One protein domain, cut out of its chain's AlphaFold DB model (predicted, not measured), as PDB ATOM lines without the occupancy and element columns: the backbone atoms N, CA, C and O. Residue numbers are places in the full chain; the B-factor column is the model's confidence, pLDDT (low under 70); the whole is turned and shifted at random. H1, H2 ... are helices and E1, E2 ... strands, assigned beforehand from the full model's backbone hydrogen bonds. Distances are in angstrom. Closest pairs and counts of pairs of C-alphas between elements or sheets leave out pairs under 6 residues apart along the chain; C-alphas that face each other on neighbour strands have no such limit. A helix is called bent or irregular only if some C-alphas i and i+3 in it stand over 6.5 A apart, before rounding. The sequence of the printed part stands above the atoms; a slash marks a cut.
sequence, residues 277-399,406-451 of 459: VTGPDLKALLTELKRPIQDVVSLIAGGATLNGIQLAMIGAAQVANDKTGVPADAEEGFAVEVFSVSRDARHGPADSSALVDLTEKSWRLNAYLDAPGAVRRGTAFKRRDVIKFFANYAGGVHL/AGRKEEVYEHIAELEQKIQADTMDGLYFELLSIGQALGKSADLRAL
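What this domain is: This is residues 277 to 399 and 406 to 451 of the 459 residues of an uncharacterized protein of Mesorhizobium sp. L2C084A000 (UniProt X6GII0). A five-stranded antiparallel sheet stands in the middle, with helices over both faces: the short H1 and H2 over one, and the longest helix, H6, over the other, where H5 runs across E6 and E7. The hairpin of E3 and E4 carries its loop, residues 320 to 334, out to one end of the longest span; H7 lies at the opposite end, past H6 and the small pair E1 and E5, while H4 crosses H5 near the E6 and E7 side of the sheet. The printed part has 169 residues with seven named helices and seven named strands, in the order E1 H1 E2 E3 E4 H2 E5 H3 E6 E7 H4 H5 H6 H7. The class is mixed, helices and strands, and the large sheet runs E4 E3 E2 E6 E7. The whole is compact, with a radius of gyration of the C-alphas of 16.5 A and spans of 56 by 48 by 28 A.

How they stand to each other: Begin at E1, residues 277 to 279, and look across to its antiparallel neighbour E5, residues 361 to 364, where N 277 and O 363 are within hydrogen-bond range at 2.9 A. Next comes H1, residues 282 to 288, which is on the large sheet at a height over the sheet of 9.1 A. Follow E2, residues 296 to 301, E3, residues 309 to 319, and E4, residues 335 to 344: they form a meander, each strand the antiparallel neighbour of the one before, and E3 bends by 55 degrees at residue 312. Look for N 300 and O 314 between E2 and E3, 2.9 A apart, and N 339 and O 315 between E4 and E3, also 2.9 A apart. H2, residues 354 to 359, lies over E4 on the same face as H1; the two touch, with the C-alphas of Leu 285 and Leu 358 closest at 6.3 A, at a shallow tilt of 16 degrees, opposite ways. H3, residues 365 to 370, only grazes the large sheet with residues 367 to 370. E6, residues 372 to 376, is the antiparallel neighbour of E2, with N 301 and O 373 within hydrogen-bond range at 2.9 A, and forms a hairpin with E7, residues 379 to 382, where N 381 and O 374 are 2.8 A apart. The hub is H4, residues 383 to 394, only just irregular: C-alphas 391 and 394 are 6.8 A apart. With residues 383 to 384 alone H4 touches H3, and the C-alphas of Leu 369 and Arg 383 are closest at 5.0 A. With residues 385 to 389 alone it touches H5, residues 409 to 417, about perpendicular at 89 degrees, and the C-alphas of Phe 389 and Tyr 413 are closest at 6.0 A. H6, residues 430 to 444, is on the face opposite H1, at a height over the sheet of 5.6 A, along the strands at 6 degrees to E2 on the local plane. H4 touches H6 with residues 383 to 387 alone, the C-alphas of Ile 387 and Leu 435 closest at 6.8 A. H7, residues 446 to 451, is close to H6 but not clearly touching, the closest C-alphas being those of Leu 442 and Leu 448 at 6.9 A. Every O i to N i+4 pair is within hydrogen-bond range in H1, H2, H3, H5, H6 and H7, and 7 of 8 are in H4.

Where its parts are: Find C-alpha 277, where E1 begins, at (-18.960, -26.921, -38.838). E3 starts at C-alpha 309, (-29.089, -10.770, -38.732), and measures 27.4 A from first to last C-alpha; E4 measures 29.4 A. H4 is 15.0 A long and H6 20.6 A. H7 ends at C-alpha 451, (-16.411, -33.456, -49.930).

The domain as a whole: The two C-alphas farthest apart are those of Thr 324 and Leu 451, 57.5 A. Residues 400 to 405 are not printed, and C-alphas 399 and 406 across the cut are 15.1 A apart. Of the links that are printed whole, E3 to E4 and H5 to H6 are long. The mean pLDDT of the printed part is 92.2; residues 350 to 351, 395 to 399 and 406 to 408 are under 70.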
ATOM      1  N   VAL A 277     -17.854 -27.858 -38.615       98.50
ATOM      2  CA  VAL A 277     -18.960 -26.921 -38.838       98.50
ATOM      3  C   VAL A 277     -18.872 -25.792 -37.820       98.50
ATOM      4  O   VAL A 277     -18.335 -25.976 -36.728       98.50
ATOM      5  N   THR A 278     -19.414 -24.632 -38.164       97.94
ATOM      6  CA  THR A 278     -19.425 -23.460 -37.284       97.94
ATOM      7  C   THR A 278     -20.806 -23.280 -36.666       97.94
ATOM      8  O   THR A 278     -21.813 -23.414 -37.361       97.94
ATOM      9  N   GLY A 279     -20.865 -22.953 -35.376       97.56
ATOM     10  CA  GLY A 279     -22.118 -22.605 -34.714       97.56
ATOM     11  C   GLY A 279     -21.954 -22.279 -33.229       97.56
ATOM     12  O   GLY A 279     -20.861 -22.428 -32.676       97.56
ATOM     13  N   PRO A 280     -23.038 -21.863 -32.559       97.81
ATOM     14  CA  PRO A 280     -22.953 -21.307 -31.219       97.81
ATOM     15  C   PRO A 280     -22.700 -22.365 -30.139       97.81
ATOM     16  O   PRO A 280     -23.292 -23.454 -30.148       97.81
ATOM     17  N   ASP A 281     -21.868 -22.003 -29.159       98.06
ATOM     18  CA  ASP A 281     -21.707 -22.728 -27.898       98.06
ATOM     19  C   ASP A 281     -22.710 -22.251 -26.860       98.06
ATOM     20  O   ASP A 281     -22.446 -21.365 -26.049       98.06
ATOM     21  N   LEU A 282     -23.880 -22.879 -26.881       97.62
ATOM     22  CA  LEU A 282     -24.982 -22.503 -26.014       97.62
ATOM     23  C   LEU A 282     -24.626 -22.557 -24.517       97.62
ATOM     24  O   LEU A 282     -25.056 -21.699 -23.750       97.62
ATOM     25  N   LYS A 283     -23.810 -23.526 -24.080       98.06
ATOM     26  CA  LYS A 283     -23.422 -23.627 -22.663       98.06
ATOM     27  C   LYS A 283     -22.496 -22.484 -22.256       98.06
ATOM     28  O   LYS A 283     -22.664 -21.912 -21.180       98.06
ATOM     29  N   ALA A 284     -21.534 -22.154 -23.113       97.75
ATOM     30  CA  ALA A 284     -20.631 -21.041 -22.864       97.75
ATOM     31  C   ALA A 284     -21.369 -19.693 -22.922       97.75
ATOM     32  O   ALA A 284     -21.166 -18.865 -22.043       97.75
ATOM     33  N   LEU A 285     -22.290 -19.510 -23.875       97.44
ATOM     34  CA  LEU A 285     -23.129 -18.310 -23.967       97.44
ATOM     35  C   LEU A 285     -23.994 -18.112 -22.714       97.44
ATOM     36  O   LEU A 285     -24.048 -17.014 -22.171       97.44
ATOM     37  N   LEU A 286     -24.631 -19.174 -22.215       97.62
ATOM     38  CA  LEU A 286     -25.390 -19.133 -20.961       97.62
ATOM     39  C   LEU A 286     -24.508 -18.774 -19.756       97.62
ATOM     40  O   LEU A 286     -24.919 -18.003 -18.889       97.62
ATOM     41  N   THR A 287     -23.277 -19.289 -19.724       97.25
ATOM     42  CA  THR A 287     -22.297 -18.958 -18.680       97.25
ATOM     43  C   THR A 287     -21.910 -17.478 -18.733       97.25
ATOM     44  O   THR A 287     -21.932 -16.813 -17.699       97.25
ATOM     45  N   GLU A 288     -21.634 -16.950 -19.928       96.44
ATOM     46  CA  GLU A 288     -21.293 -15.538 -20.149       96.44
ATOM     47  C   GLU A 288     -22.440 -14.605 -19.734       96.44
ATOM     48  O   GLU A 288     -22.227 -13.607 -19.047       96.44
ATOM     49  N   LEU A 289     -23.685 -14.979 -20.049       95.75
ATOM     50  CA  LEU A 289     -24.873 -14.239 -19.616       95.75
ATOM     51  C   LEU A 289     -25.223 -14.435 -18.135       95.75
ATOM     52  O   LEU A 289     -26.185 -13.832 -17.659       95.75
ATOM     53  N   LYS A 290     -24.481 -15.266 -17.390       96.19
ATOM     54  CA  LYS A 290     -24.788 -15.636 -15.997       96.19
ATOM     55  C   LYS A 290     -26.222 -16.160 -15.863       96.19
ATOM     56  O   LYS A 290     -26.979 -15.735 -14.990       96.19
ATOM     57  N   ARG A 291     -26.611 -17.045 -16.778       96.38
ATOM     58  CA  ARG A 291     -27.907 -17.730 -16.793       96.38
ATOM     59  C   ARG A 291     -27.636 -19.223 -16.700       96.38
ATOM     60  O   ARG A 291     -27.309 -19.843 -17.711       96.38
ATOM     61  N   PRO A 292     -27.675 -19.819 -15.503       96.31
ATOM     62  CA  PRO A 292     -27.386 -21.229 -15.391       96.31
ATOM     63  C   PRO A 292     -28.525 -22.024 -16.041       96.31
ATOM     64  O   PRO A 292     -29.683 -21.607 -16.040       96.31
ATOM     65  N   ILE A 293     -28.191 -23.160 -16.653       97.31
ATOM     66  CA  ILE A 293     -29.134 -23.847 -17.540       97.31
ATOM     67  C   ILE A 293     -30.405 -24.286 -16.813       97.31
ATOM     68  O   ILE A 293     -31.463 -24.259 -17.427       97.31
ATOM     69  N   GLN A 294     -30.321 -24.633 -15.524       96.69
ATOM     70  CA  GLN A 294     -31.470 -25.067 -14.730       96.69
ATOM     71  C   GLN A 294     -32.561 -23.995 -14.584       96.69
ATOM     72  O   GLN A 294     -33.731 -24.355 -14.500       96.69
ATOM     73  N   ASP A 295     -32.199 -22.711 -14.658       96.19
ATOM     74  CA  ASP A 295     -33.147 -21.596 -14.543       96.19
ATOM     75  C   ASP A 295     -33.813 -21.286 -15.895       96.19
ATOM     76  O   ASP A 295     -34.747 -20.490 -15.987       96.19
ATOM     77  N   VAL A 296     -33.346 -21.897 -16.990       97.38
ATOM     78  CA  VAL A 296     -33.879 -21.658 -18.334       97.38
ATOM     79  C   VAL A 296     -35.246 -22.327 -18.484       97.38
ATOM     80  O   VAL A 296     -35.376 -23.555 -18.492       97.38
ATOM     81  N   VAL A 297     -36.279 -21.509 -18.687       96.75
ATOM     82  CA  VAL A 297     -37.660 -21.951 -18.922       96.75
ATOM     83  C   VAL A 297     -37.792 -22.545 -20.319       96.75
ATOM     84  O   VAL A 297     -38.337 -23.639 -20.493       96.75
ATOM     85  N   SER A 298     -37.294 -21.827 -21.317       97.81
ATOM     86  CA  SER A 298     -37.325 -22.219 -22.722       97.81
ATOM     87  C   SER A 298     -36.186 -21.524 -23.445       97.81
ATOM     88  O   SER A 298     -35.990 -20.326 -23.253       97.81
ATOM     89  N   LEU A 299     -35.459 -22.232 -24.297       98.31
ATOM     90  CA  LEU A 299     -34.415 -21.640 -25.122       98.31
ATOM     91  C   LEU A 299     -34.215 -22.457 -26.387       98.31
ATOM     92  O   LEU A 299     -34.272 -23.685 -26.344       98.31
ATOM     93  N   ILE A 300     -33.893 -21.769 -27.477       98.31
ATOM     94  CA  ILE A 300     -33.450 -22.376 -28.727       98.31
ATOM     95  C   ILE A 300     -32.060 -21.834 -29.086       98.31
ATOM     96  O   ILE A 300     -31.793 -20.631 -28.979       98.31
ATOM     97  N   ALA A 301     -31.157 -22.740 -29.466       97.94
ATOM     98  CA  ALA A 301     -29.915 -22.369 -30.127       97.94
ATOM     99  C   ALA A 301     -30.206 -21.857 -31.547       97.94
ATOM    100  O   ALA A 301     -31.309 -21.990 -32.067       97.94
ATOM    101  N   GLY A 302     -29.218 -21.223 -32.162       95.44
ATOM    102  CA  GLY A 302     -29.333 -20.769 -33.535       95.44
ATOM    103  C   GLY A 302     -28.005 -20.831 -34.268       95.44
ATOM    104  O   GLY A 302     -27.270 -21.819 -34.220       95.44
ATOM    105  N   GLY A 303     -27.676 -19.740 -34.948       95.75
ATOM    106  CA  GLY A 303     -26.500 -19.602 -35.803       95.75
ATOM    107  C   GLY A 303     -26.858 -19.339 -37.262       95.75
ATOM    108  O   GLY A 303     -25.978 -18.929 -38.026       95.75
ATOM    109  N   ALA A 304     -28.130 -19.505 -37.646       96.88
ATOM    110  CA  ALA A 304     -28.634 -19.041 -38.930       96.88
ATOM    111  C   ALA A 304     -28.542 -17.519 -39.042       96.88
ATOM    112  O   ALA A 304     -28.713 -16.772 -38.075       96.88
ATOM    113  N   THR A 305     -28.294 -17.076 -40.268       95.62
ATOM    114  CA  THR A 305     -28.434 -15.690 -40.689       95.62
ATOM    115  C   THR A 305     -29.737 -15.564 -41.462       95.62
ATOM    116  O   THR A 305     -29.930 -16.290 -42.438       95.62
ATOM    117  N   LEU A 306     -30.596 -14.641 -41.040       92.50
ATOM    118  CA  LEU A 306     -31.834 -14.291 -41.724       92.50
ATOM    119  C   LEU A 306     -31.907 -12.771 -41.847       92.50
ATOM    120  O   LEU A 306     -31.646 -12.062 -40.878       92.50
ATOM    121  N   ASN A 307     -32.191 -12.265 -43.049       88.25
ATOM    122  CA  ASN A 307     -32.243 -10.823 -43.321       88.25
ATOM    123  C   ASN A 307     -30.995 -10.048 -42.819       88.25
ATOM    124  O   ASN A 307     -31.078  -8.952 -42.269       88.25
ATOM    125  N   GLY A 308     -29.810 -10.655 -42.955       89.94
ATOM    126  CA  GLY A 308     -28.546 -10.068 -42.497       89.94
ATOM    127  C   GLY A 308     -28.326 -10.072 -40.980       89.94
ATOM    128  O   GLY A 308     -27.273  -9.626 -40.539       89.94
ATOM    129  N   ILE A 309     -29.249 -10.606 -40.179       92.69
ATOM    130  CA  ILE A 309     -29.089 -10.770 -38.732       92.69
ATOM    131  C   ILE A 309     -28.766 -12.230 -38.430       92.69
ATOM    132  O   ILE A 309     -29.488 -13.135 -38.839       92.69
ATOM    133  N   GLN A 310     -27.672 -12.475 -37.712       95.12
ATOM    134  CA  GLN A 310     -27.392 -13.788 -37.144       95.12
ATOM    135  C   GLN A 310     -27.908 -13.834 -35.711       95.12
ATOM    136  O   GLN A 310     -27.469 -13.045 -34.876       95.12
ATOM    137  N   LEU A 311     -28.797 -14.780 -35.419       97.00
ATOM    138  CA  LEU A 311     -29.290 -15.045 -34.069       97.00
ATOM    139  C   LEU A 311     -28.632 -16.323 -33.550       97.00
ATOM    140  O   LEU A 311     -28.888 -17.406 -34.067       97.00
ATOM    141  N   ALA A 312     -27.757 -16.201 -32.555       97.44
ATOM    142  CA  ALA A 312     -27.019 -17.322 -31.978       97.44
ATOM    143  C   ALA A 312     -27.830 -18.092 -30.929       97.44
ATOM    144  O   ALA A 312     -27.665 -19.304 -30.800       97.44
ATOM    145  N   MET A 313     -28.692 -17.399 -30.186       97.81
ATOM    146  CA  MET A 313     -29.685 -18.010 -29.302       97.81
ATOM    147  C   MET A 313     -30.780 -17.015 -28.925       97.81
ATOM    148  O   MET A 313     -30.558 -15.800 -28.928       97.81
ATOM    149  N   ILE A 314     -31.933 -17.545 -28.532       97.94
ATOM    150  CA  ILE A 314     -33.031 -16.803 -27.913       97.94
ATOM    151  C   ILE A 314     -33.688 -17.683 -26.851       97.94
ATOM    152  O   ILE A 314     -33.889 -18.882 -27.057       97.94
ATOM    153  N   GLY A 315     -34.010 -17.105 -25.702       97.81
ATOM    154  CA  GLY A 315     -34.615 -17.853 -24.617       97.81
ATOM    155  C   GLY A 315     -35.210 -16.984 -23.527       97.81
ATOM    156  O   GLY A 315     -35.217 -15.758 -23.592       97.81
ATOM    157  N   ALA A 316     -35.728 -17.670 -22.521       97.69
ATOM    158  CA  ALA A 316     -36.317 -17.108 -21.329       97.69
ATOM    159  C   ALA A 316     -35.824 -17.890 -20.108       97.69
ATOM    160  O   ALA A 316     -35.779 -19.126 -20.138       97.69
ATOM    161  N   ALA A 317     -35.465 -17.185 -19.039       97.62
ATOM    162  CA  ALA A 317     -35.035 -17.773 -17.775       97.62
ATOM    163  C   ALA A 317     -35.842 -17.209 -16.607       97.62
ATOM    164  O   ALA A 317     -36.307 -16.068 -16.650       97.62
ATOM    165  N   GLN A 318     -36.009 -18.028 -15.574       96.56
ATOM    166  CA  GLN A 318     -36.530 -17.592 -14.289       96.56
ATOM    167  C   GLN A 318     -35.517 -16.649 -13.645       96.56
ATOM    168  O   GLN A 318     -34.313 -16.904 -13.660       96.56
ATOM    169  N   VAL A 319     -36.012 -15.552 -13.087       96.06
ATOM    170  CA  VAL A 319     -35.209 -14.583 -12.343       96.06
ATOM    171  C   VAL A 319     -35.938 -14.182 -11.069       96.06
ATOM    172  O   VAL A 319     -37.167 -14.264 -10.977       96.06
ATOM    173  N   ALA A 320     -35.169 -13.748 -10.071       93.88
ATOM    174  CA  ALA A 320     -35.741 -13.188  -8.857       93.88
ATOM    175  C   ALA A 320     -36.588 -11.955  -9.202       93.88
ATOM    176  O   ALA A 320     -36.233 -11.146 -10.061       93.88
ATOM    177  N   ASN A 321     -37.734 -11.824  -8.543       94.88
ATOM    178  CA  ASN A 321     -38.612 -10.682  -8.718       94.88
ATOM    179  C   ASN A 321     -38.247  -9.604  -7.695       94.88
ATOM    180  O   ASN A 321     -38.729  -9.623  -6.564       94.88
ATOM    181  N   ASP A 322     -37.440  -8.631  -8.113       93.44
ATOM    182  CA  ASP A 322     -36.968  -7.544  -7.242       93.44
ATOM    183  C   ASP A 322     -38.105  -6.740  -6.588       93.44
ATOM    184  O   ASP A 322     -37.920  -6.145  -5.527       93.44
ATOM    185  N   LYS A 323     -39.300  -6.715  -7.198       93.81
ATOM    186  CA  LYS A 323     -40.452  -5.971  -6.665       93.81
ATOM    187  C   LYS A 323     -41.170  -6.711  -5.542       93.81
ATOM    188  O   LYS A 323     -41.716  -6.065  -4.654       93.81
ATOM    189  N   THR A 324     -41.223  -8.039  -5.605       94.94
ATOM    190  CA  THR A 324     -41.958  -8.866  -4.634       94.94
ATOM    191  C   THR A 324     -41.036  -9.609  -3.670       94.94
ATOM    192  O   THR A 324     -41.515 -10.137  -2.671       94.94
ATOM    193  N   GLY A 325     -39.731  -9.663  -3.955       94.75
ATOM    194  CA  GLY A 325     -38.753 -10.467  -3.222       94.75
ATOM    195  C   GLY A 325     -38.867 -11.973  -3.482       94.75
ATOM    196  O   GLY A 325     -38.190 -12.751  -2.816       94.75
ATOM    197  N   VAL A 326     -39.723 -12.398  -4.420       95.38
ATOM    198  CA  VAL A 326     -39.914 -13.816  -4.757       95.38
ATOM    199  C   VAL A 326     -38.671 -14.333  -5.496       95.38
ATOM    200  O   VAL A 326     -38.256 -13.703  -6.475       95.38
ATOM    201  N   PRO A 327     -38.055 -15.446  -5.053       93.88
ATOM    202  CA  PRO A 327     -36.853 -15.981  -5.687       93.88
ATOM    203  C   PRO A 327     -37.161 -16.638  -7.044       93.88
ATOM    204  O   PRO A 327     -38.314 -16.912  -7.372       93.88
ATOM    205  N   ALA A 328     -36.118 -16.875  -7.848       91.56
ATOM    206  CA  ALA A 328     -36.254 -17.453  -9.190       91.56
ATOM    207  C   ALA A 328     -36.819 -18.887  -9.178       91.56
ATOM    208  O   ALA A 328     -37.526 -19.267 -10.105       91.56
ATOM    209  N   ASP A 329     -36.533 -19.652  -8.123       91.38
ATOM    210  CA  ASP A 329     -36.926 -21.052  -7.941       91.38
ATOM    211  C   ASP A 329     -38.304 -21.230  -7.278       91.38
ATOM    212  O   ASP A 329     -38.701 -22.354  -6.970       91.38
ATOM    213  N   ALA A 330     -39.048 -20.142  -7.057       91.62
ATOM    214  CA  ALA A 330     -40.401 -20.222  -6.525       91.62
ATOM    215  C   ALA A 330     -41.340 -20.960  -7.495       91.62
ATOM    216  O   ALA A 330     -41.279 -20.760  -8.707       91.62
ATOM    217  N   GLU A 331     -42.263 -21.772  -6.966       89.19
ATOM    218  CA  GLU A 331     -43.264 -22.466  -7.793       89.19
ATOM    219  C   GLU A 331     -44.214 -21.482  -8.501       89.19
ATOM    220  O   GLU A 331     -44.645 -21.728  -9.628       89.19
ATOM    221  N   GLU A 332     -44.499 -20.339  -7.867       88.69
ATOM    222  CA  GLU A 332     -45.388 -19.296  -8.378       88.69
ATOM    223  C   GLU A 332     -44.824 -17.891  -8.113       88.69
ATOM    224  O   GLU A 332     -44.094 -17.656  -7.151       88.69
ATOM    225  N   GLY A 333     -45.186 -16.927  -8.966       84.38
ATOM    226  CA  GLY A 333     -44.852 -15.510  -8.770       84.38
ATOM    227  C   GLY A 333     -43.412 -15.106  -9.118       84.38
ATOM    228  O   GLY A 333     -43.059 -13.934  -8.936       84.38
ATOM    229  N   PHE A 334     -42.597 -16.034  -9.634       89.75
ATOM    230  CA  PHE A 334     -41.270 -15.732 -10.172       89.75
ATOM    231  C   PHE A 334     -41.361 -14.820 -11.403       89.75
ATOM    232  O   PHE A 334     -42.355 -14.813 -12.139       89.75
ATOM    233  N   ALA A 335     -40.313 -14.029 -11.629       94.38
ATOM    234  CA  ALA A 335     -40.191 -13.217 -12.830       94.38
ATOM    235  C   ALA A 335     -39.516 -14.025 -13.947       94.38
ATOM    236  O   ALA A 335     -38.744 -14.950 -13.696       94.38
ATOM    237  N   VAL A 336     -39.811 -13.672 -15.196       96.00
ATOM    238  CA  VAL A 336     -39.174 -14.269 -16.374       96.00
ATOM    239  C   VAL A 336     -38.453 -13.174 -17.141       96.00
ATOM    240  O   VAL A 336     -39.051 -12.158 -17.491       96.00
ATOM    241  N   GLU A 337     -37.177 -13.398 -17.418       96.56
ATOM    242  CA  GLU A 337     -36.368 -12.545 -18.280       96.56
ATOM    243  C   GLU A 337     -36.208 -13.212 -19.643       96.56
ATOM    244  O   GLU A 337     -35.780 -14.364 -19.731       96.56
ATOM    245  N   VAL A 338     -36.526 -12.476 -20.706       96.69
ATOM    246  CA  VAL A 338     -36.274 -12.891 -22.090       96.69
ATOM    247  C   VAL A 338     -34.940 -12.307 -22.538       96.69
ATOM    248  O   VAL A 338     -34.683 -11.120 -22.344       96.69
ATOM    249  N   PHE A 339     -34.106 -13.130 -23.162       96.75
ATOM    250  CA  PHE A 339     -32.790 -12.734 -23.646       96.75
ATOM    251  C   PHE A 339     -32.502 -13.334 -25.021       96.75
ATOM    252  O   PHE A 339     -33.013 -14.391 -25.397       96.75
ATOM    253  N   SER A 340     -31.642 -12.659 -25.776       96.81
ATOM    254  CA  SER A 340     -31.152 -13.134 -27.064       96.81
ATOM    255  C   SER A 340     -29.714 -12.678 -27.291       96.81
ATOM    256  O   SER A 340     -29.268 -11.669 -26.747       96.81
ATOM    257  N   VAL A 341     -28.979 -13.444 -28.097       96.19
ATOM    258  CA  VAL A 341     -27.660 -13.049 -28.601       96.19
ATOM    259  C   VAL A 341     -27.747 -13.008 -30.113       96.19
ATOM    260  O   VAL A 341     -27.876 -14.045 -30.766       96.19
ATOM    261  N   SER A 342     -27.688 -11.802 -30.662       95.00
ATOM    262  CA  SER A 342     -27.752 -11.549 -32.097       95.00
ATOM    263  C   SER A 342     -26.671 -10.575 -32.531       95.00
ATOM    264  O   SER A 342     -26.275  -9.701 -31.761       95.00
ATOM    265  N   ARG A 343     -26.250 -10.672 -33.789       92.31
ATOM    266  CA  ARG A 343     -25.364  -9.690 -34.417       92.31
ATOM    267  C   ARG A 343     -25.791  -9.393 -35.845       92.31
ATOM    268  O   ARG A 343     -26.430 -10.214 -36.502       92.31
ATOM    269  N   ASP A 344     -25.378  -8.235 -36.335       91.19
ATOM    270  CA  ASP A 344     -25.481  -7.907 -37.749       91.19
ATOM    271  C   ASP A 344     -24.382  -8.645 -38.529       91.19
ATOM    272  O   ASP A 344     -23.197  -8.338 -38.412       91.19
ATOM    273  N   ALA A 345     -24.774  -9.641 -39.320       89.88
ATOM    274  CA  ALA A 345     -23.863 -10.456 -40.115       89.88
ATOM    275  C   ALA A 345     -23.335  -9.726 -41.365       89.88
ATOM    276  O   ALA A 345     -22.414 -10.225 -42.012       89.88
ATOM    277  N   ARG A 346     -23.888  -8.554 -41.716       86.94
ATOM    278  CA  ARG A 346     -23.479  -7.778 -42.904       86.94
ATOM    279  C   ARG A 346     -22.134  -7.082 -42.720       86.94
ATOM    280  O   ARG A 346     -21.430  -6.862 -43.698       86.94
ATOM    281  N   HIS A 347     -21.768  -6.763 -41.481       83.88
ATOM    282  CA  HIS A 347     -20.555  -6.004 -41.159       83.88
ATOM    283  C   HIS A 347     -19.326  -6.894 -40.907       83.88
ATOM    284  O   HIS A 347     -18.306  -6.417 -40.415       83.88
ATOM    285  N   GLY A 348     -19.405  -8.184 -41.263       78.25
ATOM    286  CA  GLY A 348     -18.368  -9.162 -40.941       78.25
ATOM    287  C   GLY A 348     -18.182  -9.323 -39.424       78.25
ATOM    288  O   GLY A 348     -19.001  -8.846 -38.635       78.25
ATOM    289  N   PRO A 349     -17.136 -10.030 -38.978       73.44
ATOM    290  CA  PRO A 349     -16.727  -9.991 -37.583       73.44
ATOM    291  C   PRO A 349     -16.094  -8.619 -37.304       73.44
ATOM    292  O   PRO A 349     -14.897  -8.428 -37.506       73.44
ATOM    293  N   ALA A 350     -16.896  -7.635 -36.888       64.88
ATOM    294  CA  ALA A 350     -16.359  -6.462 -36.199       64.88
ATOM    295  C   ALA A 350     -15.665  -6.941 -34.909       64.88
ATOM    296  O   ALA A 350     -16.159  -7.897 -34.318       64.88
ATOM    297  N   ASP A 351     -14.529  -6.324 -34.550       68.88
ATOM    298  CA  ASP A 351     -13.649  -6.578 -33.390       68.88
ATOM    299  C   ASP A 351     -13.991  -7.809 -32.529       68.88
ATOM    300  O   ASP A 351     -15.042  -7.855 -31.890       68.88
ATOM    301  N   SER A 352     -13.075  -8.791 -32.464       72.75
ATOM    302  CA  SER A 352     -13.269 -10.050 -31.726       72.75
ATOM    303  C   SER A 352     -13.703  -9.794 -30.279       72.75
ATOM    304  O   SER A 352     -12.889  -9.515 -29.395       72.75
ATOM    305  N   SER A 353     -15.005  -9.882 -30.031       84.44
ATOM    306  CA  SER A 353     -15.550  -9.923 -28.684       84.44
ATOM    307  C   SER A 353     -15.682 -11.378 -28.266       84.44
ATOM    308  O   SER A 353     -15.939 -12.248 -29.101       84.44
ATOM    309  N   ALA A 354     -15.577 -11.642 -26.963       87.50
ATOM    310  CA  ALA A 354     -15.779 -12.983 -26.423       87.50
ATOM    311  C   ALA A 354     -17.115 -13.592 -26.893       87.50
ATOM    312  O   ALA A 354     -17.181 -14.774 -27.204       87.50
ATOM    313  N   LEU A 355     -18.171 -12.779 -27.036       87.75
ATOM    314  CA  LEU A 355     -19.460 -13.238 -27.555       87.75
ATOM    315  C   LEU A 355     -19.379 -13.710 -29.010       87.75
ATOM    316  O   LEU A 355     -19.958 -14.747 -29.325       87.75
ATOM    317  N   VAL A 356     -18.652 -13.007 -29.884       88.31
ATOM    318  CA  VAL A 356     -18.487 -13.414 -31.293       88.31
ATOM    319  C   VAL A 356     -17.840 -14.797 -31.375       88.31
ATOM    320  O   VAL A 356     -18.397 -15.678 -32.035       88.31
ATOM    321  N   ASP A 357     -16.768 -15.029 -30.613       92.00
ATOM    322  CA  ASP A 357     -16.074 -16.324 -30.566       92.00
ATOM    323  C   ASP A 357     -16.996 -17.464 -30.099       92.00
ATOM    324  O   ASP A 357     -16.908 -18.597 -30.581       92.00
ATOM    325  N   LEU A 358     -17.929 -17.164 -29.189       94.44
ATOM    326  CA  LEU A 358     -18.928 -18.124 -28.721       94.44
ATOM    327  C   LEU A 358     -20.058 -18.362 -29.732       94.44
ATOM    328  O   LEU A 358     -20.634 -19.452 -29.738       94.44
ATOM    329  N   THR A 359     -20.376 -17.388 -30.591       94.00
ATOM    330  CA  THR A 359     -21.388 -17.541 -31.655       94.00
ATOM    331  C   THR A 359     -20.871 -18.290 -32.887       94.00
ATOM    332  O   THR A 359     -21.647 -18.976 -33.553       94.00
ATOM    333  N   GLU A 360     -19.567 -18.205 -33.166       94.19
ATOM    334  CA  GLU A 360     -18.914 -18.789 -34.345       94.19
ATOM    335  C   GLU A 360     -17.875 -19.858 -33.981       94.19
ATOM    336  O   GLU A 360     -16.878 -20.062 -34.680       94.19
ATOM    337  N   LYS A 361     -18.115 -20.600 -32.897       96.31
ATOM    338  CA  LYS A 361     -17.225 -21.687 -32.500       96.31
ATOM    339  C   LYS A 361     -17.137 -22.743 -33.604       96.31
ATOM    340  O   LYS A 361     -18.150 -23.196 -34.139       96.31
ATOM    341  N   SER A 362     -15.913 -23.169 -33.911       97.62
ATOM    342  CA  SER A 362     -15.665 -24.323 -34.777       97.62
ATOM    343  C   SER A 362     -15.858 -25.622 -33.996       97.62
ATOM    344  O   SER A 362     -15.300 -25.815 -32.910       97.62
ATOM    345  N   TRP A 363     -16.652 -26.528 -34.555       98.38
ATOM    346  CA  TRP A 363     -16.993 -27.810 -33.963       98.38
ATOM    347  C   TRP A 363     -16.617 -28.949 -34.890       98.38
ATOM    348  O   TRP A 363     -16.904 -28.928 -36.083       98.38
ATOM    349  N   ARG A 364     -16.112 -30.031 -34.303       98.44
ATOM    350  CA  ARG A 364     -16.206 -31.350 -34.932       98.44
ATOM    351  C   ARG A 364     -17.682 -31.744 -35.048       98.44
ATOM    352  O   ARG A 364     -18.414 -31.591 -34.070       98.44
ATOM    353  N   LEU A 365     -18.106 -32.296 -36.188       98.44
ATOM    354  CA  LEU A 365     -19.527 -32.533 -36.474       98.44
ATOM    355  C   LEU A 365     -20.282 -33.276 -35.361       98.44
ATOM    356  O   LEU A 365     -21.334 -32.820 -34.928       98.44
ATOM    357  N   ASN A 366     -19.757 -34.389 -34.844       98.31
ATOM    358  CA  ASN A 366     -20.446 -35.120 -33.776       98.31
ATOM    359  C   ASN A 366     -20.566 -34.297 -32.487       98.31
ATOM    360  O   ASN A 366     -21.615 -34.331 -31.852       98.31
ATOM    361  N   ALA A 367     -19.545 -33.507 -32.141       98.44
ATOM    362  CA  ALA A 367     -19.606 -32.618 -30.984       98.44
ATOM    363  C   ALA A 367     -20.649 -31.503 -31.178       98.44
ATOM    364  O   ALA A 367     -21.366 -31.181 -30.237       98.44
ATOM    365  N   TYR A 368     -20.786 -30.969 -32.396       98.56
ATOM    366  CA  TYR A 368     -21.854 -30.025 -32.743       98.56
ATOM    367  C   TYR A 368     -23.248 -30.648 -32.574       98.56
ATOM    368  O   TYR A 368     -24.134 -30.034 -31.980       98.56
ATOM    369  N   LEU A 369     -23.429 -31.885 -33.055       98.50
ATOM    370  CA  LEU A 369     -24.701 -32.612 -32.975       98.50
ATOM    371  C   LEU A 369     -25.076 -33.026 -31.548       98.50
ATOM    372  O   LEU A 369     -26.266 -33.134 -31.248       98.50
ATOM    373  N   ASP A 370     -24.079 -33.289 -30.702       98.50
ATOM    374  CA  ASP A 370     -24.252 -33.627 -29.288       98.50
ATOM    375  C   ASP A 370     -24.356 -32.398 -28.374       98.50
ATOM    376  O   ASP A 370     -24.753 -32.534 -27.214       98.50
ATOM    377  N   ALA A 371     -24.020 -31.208 -28.875       98.44
ATOM    378  CA  ALA A 371     -24.224 -29.966 -28.149       98.44
ATOM    379  C   ALA A 371     -25.726 -29.613 -28.061       98.44
ATOM    380  O   ALA A 371     -26.516 -30.027 -28.921       98.44
ATOM    381  N   PRO A 372     -26.143 -28.860 -27.022       98.50
ATOM    382  CA  PRO A 372     -27.532 -28.442 -26.873       98.50
ATOM    383  C   PRO A 372     -28.019 -27.591 -28.055       98.50
ATOM    384  O   PRO A 372     -27.359 -26.624 -28.428       98.50
ATOM    385  N   GLY A 373     -29.168 -27.965 -28.624       98.25
ATOM    386  CA  GLY A 373     -29.907 -27.198 -29.636       98.25
ATOM    387  C   GLY A 373     -31.180 -26.549 -29.085       98.25
ATOM    388  O   GLY A 373     -31.663 -25.561 -29.626       98.25
ATOM    389  N   ALA A 374     -31.710 -27.077 -27.981       98.38
ATOM    390  CA  ALA A 374     -32.886 -26.551 -27.301       98.38
ATOM    391  C   ALA A 374     -32.807 -26.825 -25.793       98.38
ATOM    392  O   ALA A 374     -32.134 -27.765 -25.362       98.38
ATOM    393  N   VAL A 375     -33.504 -26.025 -24.988       98.31
ATOM    394  CA  VAL A 375     -33.658 -26.229 -23.542       98.31
ATOM    395  C   VAL A 375     -35.109 -25.989 -23.153       98.31
ATOM    396  O   VAL A 375     -35.697 -24.983 -23.546       98.31
ATOM    397  N   ARG A 376     -35.678 -26.884 -22.345       97.31
ATOM    398  CA  ARG A 376     -37.006 -26.727 -21.742       97.31
ATOM    399  C   ARG A 376     -36.924 -27.056 -20.259       97.31
ATOM    400  O   ARG A 376     -36.543 -28.173 -19.916       97.31
ATOM    401  N   ARG A 377     -37.290 -26.102 -19.394       95.56
ATOM    402  CA  ARG A 377     -37.302 -26.252 -17.924       95.56
ATOM    403  C   ARG A 377     -36.007 -26.895 -17.404       95.56
ATOM    404  O   ARG A 377     -36.022 -27.981 -16.831       95.56
ATOM    405  N   GLY A 378     -34.868 -26.299 -17.744       96.44
ATOM    406  CA  GLY A 378     -33.548 -26.803 -17.361       96.44
ATOM    407  C   GLY A 378     -33.042 -28.044 -18.099       96.44
ATOM    408  O   GLY A 378     -31.856 -28.369 -18.012       96.44
ATOM    409  N   THR A 379     -33.889 -28.730 -18.868       97.50
ATOM    410  CA  THR A 379     -33.505 -29.934 -19.614       97.50
ATOM    411  C   THR A 379     -32.987 -29.562 -20.996       97.50
ATOM    412  O   THR A 379     -33.719 -28.998 -21.807       97.50
ATOM    413  N   ALA A 380     -31.725 -29.888 -21.272       98.06
ATOM    414  CA  ALA A 380     -31.086 -29.643 -22.560       98.06
ATOM    415  C   ALA A 380     -31.303 -30.805 -23.541       98.06
ATOM    416  O   ALA A 380     -30.999 -31.955 -23.222       98.06
ATOM    417  N   PHE A 381     -31.722 -30.486 -24.763       98.12
ATOM    418  CA  PHE A 381     -31.866 -31.429 -25.871       98.12
ATOM    419  C   PHE A 381     -30.763 -31.215 -26.892       98.12
ATOM    420  O   PHE A 381     -30.405 -30.079 -27.218       98.12
ATOM    421  N   LYS A 382     -30.221 -32.310 -27.424       98.50
ATOM    422  CA  LYS A 382     -29.164 -32.246 -28.433       98.50
ATOM    423  C   LYS A 382     -29.738 -31.801 -29.775       98.50
ATOM    424  O   LYS A 382     -30.885 -32.114 -30.095       98.50
ATOM    425  N   ARG A 383     -28.912 -31.202 -30.634       98.62
ATOM    426  CA  ARG A 383     -29.297 -30.906 -32.032       98.62
ATOM    427  C   ARG A 383     -29.764 -32.148 -32.786       98.62
ATOM    428  O   ARG A 383     -30.729 -32.104 -33.544       98.62
ATOM    429  N   ARG A 384     -29.130 -33.295 -32.517       98.06
ATOM    430  CA  ARG A 384     -29.556 -34.594 -33.062       98.06
ATOM    431  C   ARG A 384     -30.994 -34.957 -32.672       98.06
ATOM    432  O   ARG A 384     -31.680 -35.600 -33.465       98.06
ATOM    433  N   ASP A 385     -31.443 -34.576 -31.480       97.62
ATOM    434  CA  ASP A 385     -32.799 -34.862 -31.005       97.62
ATOM    435  C   ASP A 385     -33.820 -33.932 -31.666       97.62
ATOM    436  O   ASP A 385     -34.864 -34.417 -32.095       97.62
ATOM    437  N   VAL A 386     -33.469 -32.658 -31.885       97.56
ATOM    438  CA  VAL A 386     -34.277 -31.698 -32.665       97.56
ATOM    439  C   VAL A 386     -34.474 -32.178 -34.110       97.56
ATOM    440  O   VAL A 386     -35.597 -32.221 -34.605       97.56
ATOM    441  N   ILE A 387     -33.414 -32.641 -34.787       96.88
ATOM    442  CA  ILE A 387     -33.535 -33.188 -36.153       96.88
ATOM    443  C   ILE A 387     -34.460 -34.413 -36.166       96.88
ATOM    444  O   ILE A 387     -35.316 -34.546 -37.041       96.88
ATOM    445  N   LYS A 388     -34.306 -35.324 -35.194       94.44
ATOM    446  CA  LYS A 388     -35.162 -36.514 -35.085       94.44
ATOM    447  C   LYS A 388     -36.613 -36.166 -34.768       94.44
ATOM    448  O   LYS A 388     -37.496 -36.885 -35.233       94.44
ATOM    449  N   PHE A 389     -36.851 -35.116 -33.986       94.81
ATOM    450  CA  PHE A 389     -38.186 -34.607 -33.705       94.81
ATOM    451  C   PHE A 389     -38.884 -34.206 -35.011       94.81
ATOM    452  O   PHE A 389     -39.923 -34.775 -35.337       94.81
ATOM    453  N   PHE A 390     -38.262 -33.369 -35.846       93.12
ATOM    454  CA  PHE A 390     -38.826 -33.029 -37.158       93.12
ATOM    455  C   PHE A 390     -38.960 -34.241 -38.079       93.12
ATOM    456  O   PHE A 390     -39.994 -34.437 -38.706       93.12
ATOM    457  N   ALA A 391     -37.956 -35.109 -38.125       88.06
ATOM    458  CA  ALA A 391     -37.970 -36.274 -39.001       88.06
ATOM    459  C   ALA A 391     -39.094 -37.284 -38.706       88.06
ATOM    460  O   ALA A 391     -39.471 -38.038 -39.605       88.06
ATOM    461  N   ASN A 392     -39.563 -37.358 -37.457       85.19
ATOM    462  CA  ASN A 392     -40.512 -38.383 -37.016       85.19
ATOM    463  C   ASN A 392     -41.877 -37.819 -36.598       85.19
ATOM    464  O   ASN A 392     -42.861 -38.541 -36.725       85.19
ATOM    465  N   TYR A 393     -41.937 -36.576 -36.111       83.31
ATOM    466  CA  TYR A 393     -43.153 -35.953 -35.576       83.31
ATOM    467  C   TYR A 393     -43.611 -34.765 -36.430       83.31
ATOM    468  O   TYR A 393     -44.681 -34.834 -37.026       83.31
ATOM    469  N   ALA A 394     -42.805 -33.705 -36.541       81.00
ATOM    470  CA  ALA A 394     -43.273 -32.438 -37.121       81.00
ATOM    471  C   ALA A 394     -43.160 -32.330 -38.664       81.00
ATOM    472  O   ALA A 394     -43.870 -31.544 -39.283       81.00
ATOM    473  N   GLY A 395     -42.298 -33.117 -39.319       65.88
ATOM    474  CA  GLY A 395     -41.950 -32.978 -40.745       65.88
ATOM    475  C   GLY A 395     -42.398 -34.118 -41.670       65.88
ATOM    476  O   GLY A 395     -42.152 -34.047 -42.874       65.88
ATOM    477  N   GLY A 396     -43.038 -35.171 -41.153       55.56
ATOM    478  CA  GLY A 396     -43.326 -36.397 -41.906       55.56
ATOM    479  C   GLY A 396     -44.806 -36.777 -41.947       55.56
ATOM    480  O   GLY A 396     -45.491 -36.745 -40.935       55.56
ATOM    481  N   VAL A 397     -45.245 -37.233 -43.126       48.66
ATOM    482  CA  VAL A 397     -46.558 -37.750 -43.591       48.66
ATOM    483  C   VAL A 397     -47.319 -38.698 -42.626       48.66
ATOM    484  O   VAL A 397     -48.467 -39.062 -42.867       48.66
ATOM    485  N   HIS A 398     -46.735 -39.082 -41.492       45.91
ATOM    486  CA  HIS A 398     -47.290 -40.021 -40.518       45.91
ATOM    487  C   HIS A 398     -48.005 -39.353 -39.332       45.91
ATOM    488  O   HIS A 398     -47.974 -39.876 -38.219       45.91
ATOM    489  N   LEU A 399     -48.738 -38.258 -39.565       39.91
ATOM    490  CA  LEU A 399     -49.546 -37.592 -38.529       39.91
ATOM    491  C   LEU A 399     -50.721 -38.432 -37.984       39.91
ATOM    492  O   LEU A 399     -51.439 -37.984 -37.094       39.91
ATOM    493  N   ALA A 406     -43.785 -46.597 -27.959       54.19
ATOM    494  CA  ALA A 406     -43.912 -45.520 -26.987       54.19
ATOM    495  C   ALA A 406     -43.359 -45.929 -25.615       54.19
ATOM    496  O   ALA A 406     -43.699 -46.999 -25.120       54.19
ATOM    497  N   GLY A 407     -42.534 -45.101 -24.979       64.38
ATOM    498  CA  GLY A 407     -42.186 -45.348 -23.574       64.38
ATOM    499  C   GLY A 407     -40.968 -44.600 -23.044       64.38
ATOM    500  O   GLY A 407     -40.808 -44.511 -21.840       64.38
ATOM    501  N   ARG A 408     -40.098 -44.057 -23.910       62.31
ATOM    502  CA  ARG A 408     -39.025 -43.132 -23.470       62.31
ATOM    503  C   ARG A 408     -38.552 -42.152 -24.539       62.31
ATOM    504  O   ARG A 408     -38.215 -41.016 -24.244       62.31
ATOM    505  N   LYS A 409     -38.527 -42.577 -25.808       71.12
ATOM    506  CA  LYS A 409     -38.266 -41.655 -26.930       71.12
ATOM    507  C   LYS A 409     -39.398 -40.642 -27.106       71.12
ATOM    508  O   LYS A 409     -39.137 -39.540 -27.558       71.12
ATOM    509  N   GLU A 410     -40.612 -41.025 -26.728       77.81
ATOM    510  CA  GLU A 410     -41.781 -40.152 -26.780       77.81
ATOM    511  C   GLU A 410     -41.675 -39.015 -25.759       77.81
ATOM    512  O   GLU A 410     -41.825 -37.876 -26.162       77.81
ATOM    513  N   GLU A 411     -41.234 -39.280 -24.521       88.31
ATOM    514  CA  GLU A 411     -41.039 -38.238 -23.491       88.31
ATOM    515  C   GLU A 411     -40.092 -37.117 -23.956       88.31
ATOM    516  O   GLU A 411     -40.371 -35.932 -23.791       88.31
ATOM    517  N   VAL A 412     -38.972 -37.478 -24.598       91.56
ATOM    518  CA  VAL A 412     -38.024 -36.490 -25.144       91.56
ATOM    519  C   VAL A 412     -38.689 -35.624 -26.214       91.56
ATOM    520  O   VAL A 412     -38.465 -34.416 -26.251       91.56
ATOM    521  N   TYR A 413     -39.500 -36.222 -27.090       91.94
ATOM    522  CA  TYR A 413     -40.177 -35.495 -28.163       91.94
ATOM    523  C   TYR A 413     -41.378 -34.692 -27.673       91.94
ATOM    524  O   TYR A 413     -41.604 -33.611 -28.200       91.94
ATOM    525  N   GLU A 414     -42.087 -35.152 -26.647       91.50
ATOM    526  CA  GLU A 414     -43.132 -34.388 -25.962       91.50
ATOM    527  C   GLU A 414     -42.544 -33.127 -25.322       91.50
ATOM    528  O   GLU A 414     -43.072 -32.034 -25.510       91.50
ATOM    529  N   HIS A 415     -41.394 -33.244 -24.649       92.94
ATOM    530  CA  HIS A 415     -40.725 -32.083 -24.063       92.94
ATOM    531  C   HIS A 415     -40.205 -31.096 -25.119       92.94
ATOM    532  O   HIS A 415     -40.216 -29.888 -24.882       92.94
ATOM    533  N   ILE A 416     -39.739 -31.588 -26.274       95.62
ATOM    534  CA  ILE A 416     -39.374 -30.718 -27.400       95.62
ATOM    535  C   ILE A 416     -40.632 -30.067 -27.988       95.62
ATOM    536  O   ILE A 416     -40.614 -28.865 -28.225       95.62
ATOM    537  N   ALA A 417     -41.731 -30.809 -28.154       94.06
ATOM    538  CA  ALA A 417     -43.000 -30.282 -28.659       94.06
ATOM    539  C   ALA A 417     -43.574 -29.173 -27.763       94.06
ATOM    540  O   ALA A 417     -44.192 -28.240 -28.263       94.06
ATOM    541  N   GLU A 418     -43.312 -29.197 -26.449       95.06
ATOM    542  CA  GLU A 418     -43.685 -28.083 -25.566       95.06
ATOM    543  C   GLU A 418     -43.046 -26.737 -25.959       95.06
ATOM    544  O   GLU A 418     -43.533 -25.699 -25.509       95.06
ATOM    545  N   LEU A 419     -41.952 -26.737 -26.731       95.19
ATOM    546  CA  LEU A 419     -41.296 -25.522 -27.225       95.19
ATOM    547  C   LEU A 419     -41.945 -24.967 -28.497       95.19
ATOM    548  O   LEU A 419     -41.686 -23.806 -28.821       95.19
ATOM    549  N   GLU A 420     -42.789 -25.742 -29.186       93.19
ATOM    550  CA  GLU A 420     -43.510 -25.266 -30.368       93.19
ATOM    551  C   GLU A 420     -44.338 -24.026 -30.008       93.19
ATOM    552  O   GLU A 420     -45.089 -23.983 -29.028       93.19
ATOM    553  N   GLN A 421     -44.159 -22.980 -30.806       90.88
ATOM    554  CA  GLN A 421     -44.791 -21.668 -30.709       90.88
ATOM    555  C   GLN A 421     -44.511 -20.912 -29.400       90.88
ATOM    556  O   GLN A 421     -45.129 -19.877 -29.144       90.88
ATOM    557  N   LYS A 422     -43.581 -21.383 -28.555       92.88
ATOM    558  CA  LYS A 422     -43.191 -20.687 -27.312       92.88
ATOM    559  C   LYS A 422     -42.095 -19.658 -27.519       92.88
ATOM    560  O   LYS A 422     -42.002 -18.706 -26.750       92.88
ATOM    561  N   ILE A 423     -41.261 -19.868 -28.529       93.56
ATOM    562  CA  ILE A 423     -40.156 -18.985 -28.880       93.56
ATOM    563  C   ILE A 423     -40.303 -18.641 -30.352       93.56
ATOM    564  O   ILE A 423     -40.426 -19.538 -31.183       93.56
ATOM    565  N   GLN A 424     -40.259 -17.350 -30.665       93.31
ATOM    566  CA  GLN A 424     -40.200 -16.865 -32.038       93.31
ATOM    567  C   GLN A 424     -38.841 -16.222 -32.293       93.31
ATOM    568  O   GLN A 424     -38.425 -15.318 -31.569       93.31
ATOM    569  N   ALA A 425     -38.145 -16.710 -33.312       89.94
ATOM    570  CA  ALA A 425     -36.937 -16.108 -33.849       89.94
ATOM    571  C   ALA A 425     -37.335 -15.304 -35.090       89.94
ATOM    572  O   ALA A 425     -37.598 -15.878 -36.147       89.94
ATOM    573  N   ASP A 426     -37.410 -13.980 -34.940       87.00
ATOM    574  CA  ASP A 426     -38.025 -13.085 -35.928       87.00
ATOM    575  C   ASP A 426     -39.497 -13.468 -36.181       87.00
ATOM    576  O   ASP A 426     -40.323 -13.345 -35.278       87.00
ATOM    577  N   THR A 427     -39.830 -13.972 -37.368       88.88
ATOM    578  CA  THR A 427     -41.187 -14.407 -37.744       88.88
ATOM    579  C   THR A 427     -41.352 -15.930 -37.738       88.88
ATOM    580  O   THR A 427     -42.405 -16.449 -38.107       88.88
ATOM    581  N   MET A 428     -40.317 -16.658 -37.313       93.38
ATOM    582  CA  MET A 428     -40.233 -18.111 -37.395       93.38
ATOM    583  C   MET A 428     -40.337 -18.763 -36.015       93.38
ATOM    584  O   MET A 428     -39.812 -18.241 -35.032       93.38
ATOM    585  N   ASP A 429     -40.962 -19.938 -35.938       95.56
ATOM    586  CA  ASP A 429     -40.875 -20.779 -34.742       95.56
ATOM    587  C   ASP A 429     -39.413 -21.109 -34.414       95.56
ATOM    588  O   ASP A 429     -38.618 -21.435 -35.302       95.56
ATOM    589  N   GLY A 430     -39.065 -21.061 -33.131       96.56
ATOM    590  CA  GLY A 430     -37.705 -21.297 -32.674       96.56
ATOM    591  C   GLY A 430     -37.155 -22.665 -33.091       96.56
ATOM    592  O   GLY A 430     -36.016 -22.736 -33.548       96.56
ATOM    593  N   LEU A 431     -37.940 -23.748 -33.024       96.88
ATOM    594  CA  LEU A 431     -37.457 -25.078 -33.418       96.88
ATOM    595  C   LEU A 431     -37.170 -25.153 -34.921       96.88
ATOM    596  O   LEU A 431     -36.152 -25.728 -35.319       96.88
ATOM    597  N   TYR A 432     -38.018 -24.546 -35.759       96.81
ATOM    598  CA  TYR A 432     -37.727 -24.457 -37.191       96.81
ATOM    599  C   TYR A 432     -36.500 -23.577 -37.468       96.81
ATOM    600  O   TYR A 432     -35.712 -23.889 -38.365       96.81
ATOM    601  N   PHE A 433     -36.291 -22.521 -36.680       97.50
ATOM    602  CA  PHE A 433     -35.106 -21.673 -36.787       97.50
ATOM    603  C   PHE A 433     -33.809 -22.422 -36.434       97.50
ATOM    604  O   PHE A 433     -32.794 -22.260 -37.118       97.50
ATOM    605  N   GLU A 434     -33.821 -23.295 -35.424       98.25
ATOM    606  CA  GLU A 434     -32.666 -24.157 -35.132       98.25
ATOM    607  C   GLU A 434     -32.426 -25.170 -36.255       98.25
ATOM    608  O   GLU A 434     -31.282 -25.412 -36.646       98.25
ATOM    609  N   LEU A 435     -33.489 -25.727 -36.842       97.56
ATOM    610  CA  LEU A 435     -33.353 -26.611 -37.996       97.56
ATOM    611  C   LEU A 435     -32.672 -25.886 -39.170       97.56
ATOM    612  O   LEU A 435     -31.711 -26.414 -39.739       97.56
ATOM    613  N   LEU A 436     -33.116 -24.662 -39.482       97.44
ATOM    614  CA  LEU A 436     -32.481 -23.780 -40.466       97.44
ATOM    615  C   LEU A 436     -31.008 -23.518 -40.117       97.44
ATOM    616  O   LEU A 436     -30.141 -23.603 -40.989       97.44
ATOM    617  N   SER A 437     -30.713 -23.253 -38.842       98.19
ATOM    618  CA  SER A 437     -29.356 -23.005 -38.339       98.19
ATOM    619  C   SER A 437     -28.423 -24.187 -38.581       98.19
ATOM    620  O   SER A 437     -27.313 -23.995 -39.082       98.19
ATOM    621  N   ILE A 438     -28.889 -25.412 -38.329       98.62
ATOM    622  CA  ILE A 438     -28.129 -26.639 -38.606       98.62
ATOM    623  C   ILE A 438     -27.844 -26.771 -40.107       98.62
ATOM    624  O   ILE A 438     -26.707 -27.044 -40.495       98.62
ATOM    625  N   GLY A 439     -28.843 -26.557 -40.968       98.38
ATOM    626  CA  GLY A 439     -28.636 -26.651 -42.415       98.38
ATOM    627  C   GLY A 439     -27.707 -25.565 -42.961       98.38
ATOM    628  O   GLY A 439     -26.824 -25.877 -43.760       98.38
ATOM    629  N   GLN A 440     -27.804 -24.323 -42.474       98.31
ATOM    630  CA  GLN A 440     -26.839 -23.277 -42.828       98.31
ATOM    631  C   GLN A 440     -25.420 -23.606 -42.341       98.31
ATOM    632  O   GLN A 440     -24.457 -23.337 -43.062       98.31
ATOM    633  N   ALA A 441     -25.262 -24.216 -41.161       98.44
ATOM    634  CA  ALA A 441     -23.956 -24.653 -40.668       98.44
ATOM    635  C   ALA A 441     -23.312 -25.700 -41.597       98.44
ATOM    636  O   ALA A 441     -22.112 -25.618 -41.877       98.44
ATOM    637  N   LEU A 442     -24.104 -26.638 -42.139       98.50
ATOM    638  CA  LEU A 442     -23.623 -27.577 -43.159       98.50
ATOM    639  C   LEU A 442     -23.281 -26.867 -44.475       98.50
ATOM    640  O   LEU A 442     -22.192 -27.070 -45.008       98.50
ATOM    641  N   GLY A 443     -24.178 -26.014 -44.979       98.00
ATOM    642  CA  GLY A 443     -23.997 -25.319 -46.259       98.00
ATOM    643  C   GLY A 443     -22.794 -24.365 -46.283       98.00
ATOM    644  O   GLY A 443     -22.173 -24.177 -47.330       98.00
ATOM    645  N   LYS A 444     -22.420 -23.793 -45.130       97.25
ATOM    646  CA  LYS A 444     -21.256 -22.897 -44.988       97.25
ATOM    647  C   LYS A 444     -19.928 -23.647 -44.795       97.25
ATOM    648  O   LYS A 444     -18.865 -23.078 -45.078       97.25
ATOM    649  N   SER A 445     -19.956 -24.910 -44.359       98.25
ATOM    650  CA  SER A 445     -18.750 -25.690 -44.041       98.25
ATOM    651  C   SER A 445     -17.799 -25.814 -45.241       98.25
ATOM    652  O   SER A 445     -18.190 -26.195 -46.347       98.25
ATOM    653  N   ALA A 446     -16.524 -25.473 -45.031       98.19
ATOM    654  CA  ALA A 446     -15.481 -25.630 -46.045       98.19
ATOM    655  C   ALA A 446     -15.165 -27.111 -46.309       98.19
ATOM    656  O   ALA A 446     -15.029 -27.515 -47.464       98.19
ATOM    657  N   ASP A 447     -15.140 -27.924 -45.251       98.56
ATOM    658  CA  ASP A 447     -14.923 -29.370 -45.324       98.56
ATOM    659  C   ASP A 447     -15.998 -30.047 -46.181       98.56
ATOM    660  O   ASP A 447     -15.692 -30.828 -47.083       98.56
ATOM    661  N   LEU A 448     -17.271 -29.698 -45.969       98.56
ATOM    662  CA  LEU A 448     -18.368 -30.284 -46.742       98.56
ATOM    663  C   LEU A 448     -18.374 -29.831 -48.202       98.56
ATOM    664  O   LEU A 448     -18.692 -30.631 -49.080       98.56
ATOM    665  N   ARG A 449     -17.930 -28.603 -48.493       98.44
ATOM    666  CA  ARG A 449     -17.681 -28.166 -49.876       98.44
ATOM    667  C   ARG A 449     -16.573 -28.983 -50.543       98.44
ATOM    668  O   ARG A 449     -16.723 -29.360 -51.705       98.44
ATOM    669  N   ALA A 450     -15.498 -29.305 -49.819       98.44
ATOM    670  CA  ALA A 450     -14.432 -30.167 -50.329       98.44
ATOM    671  C   ALA A 450     -14.932 -31.598 -50.604       98.44
ATOM    672  O   ALA A 450     -14.616 -32.163 -51.654       98.44
ATOM    673  N   LEU A 451     -15.765 -32.158 -49.715       98.38
ATOM    674  CA  LEU A 451     -16.411 -33.456 -49.930       98.38
ATOM    675  C   LEU A 451     -17.271 -33.451 -51.202       98.38
ATOM    676  O   LEU A 451     -17.120 -34.332 -52.048       98.38
TER     677      LEU A 451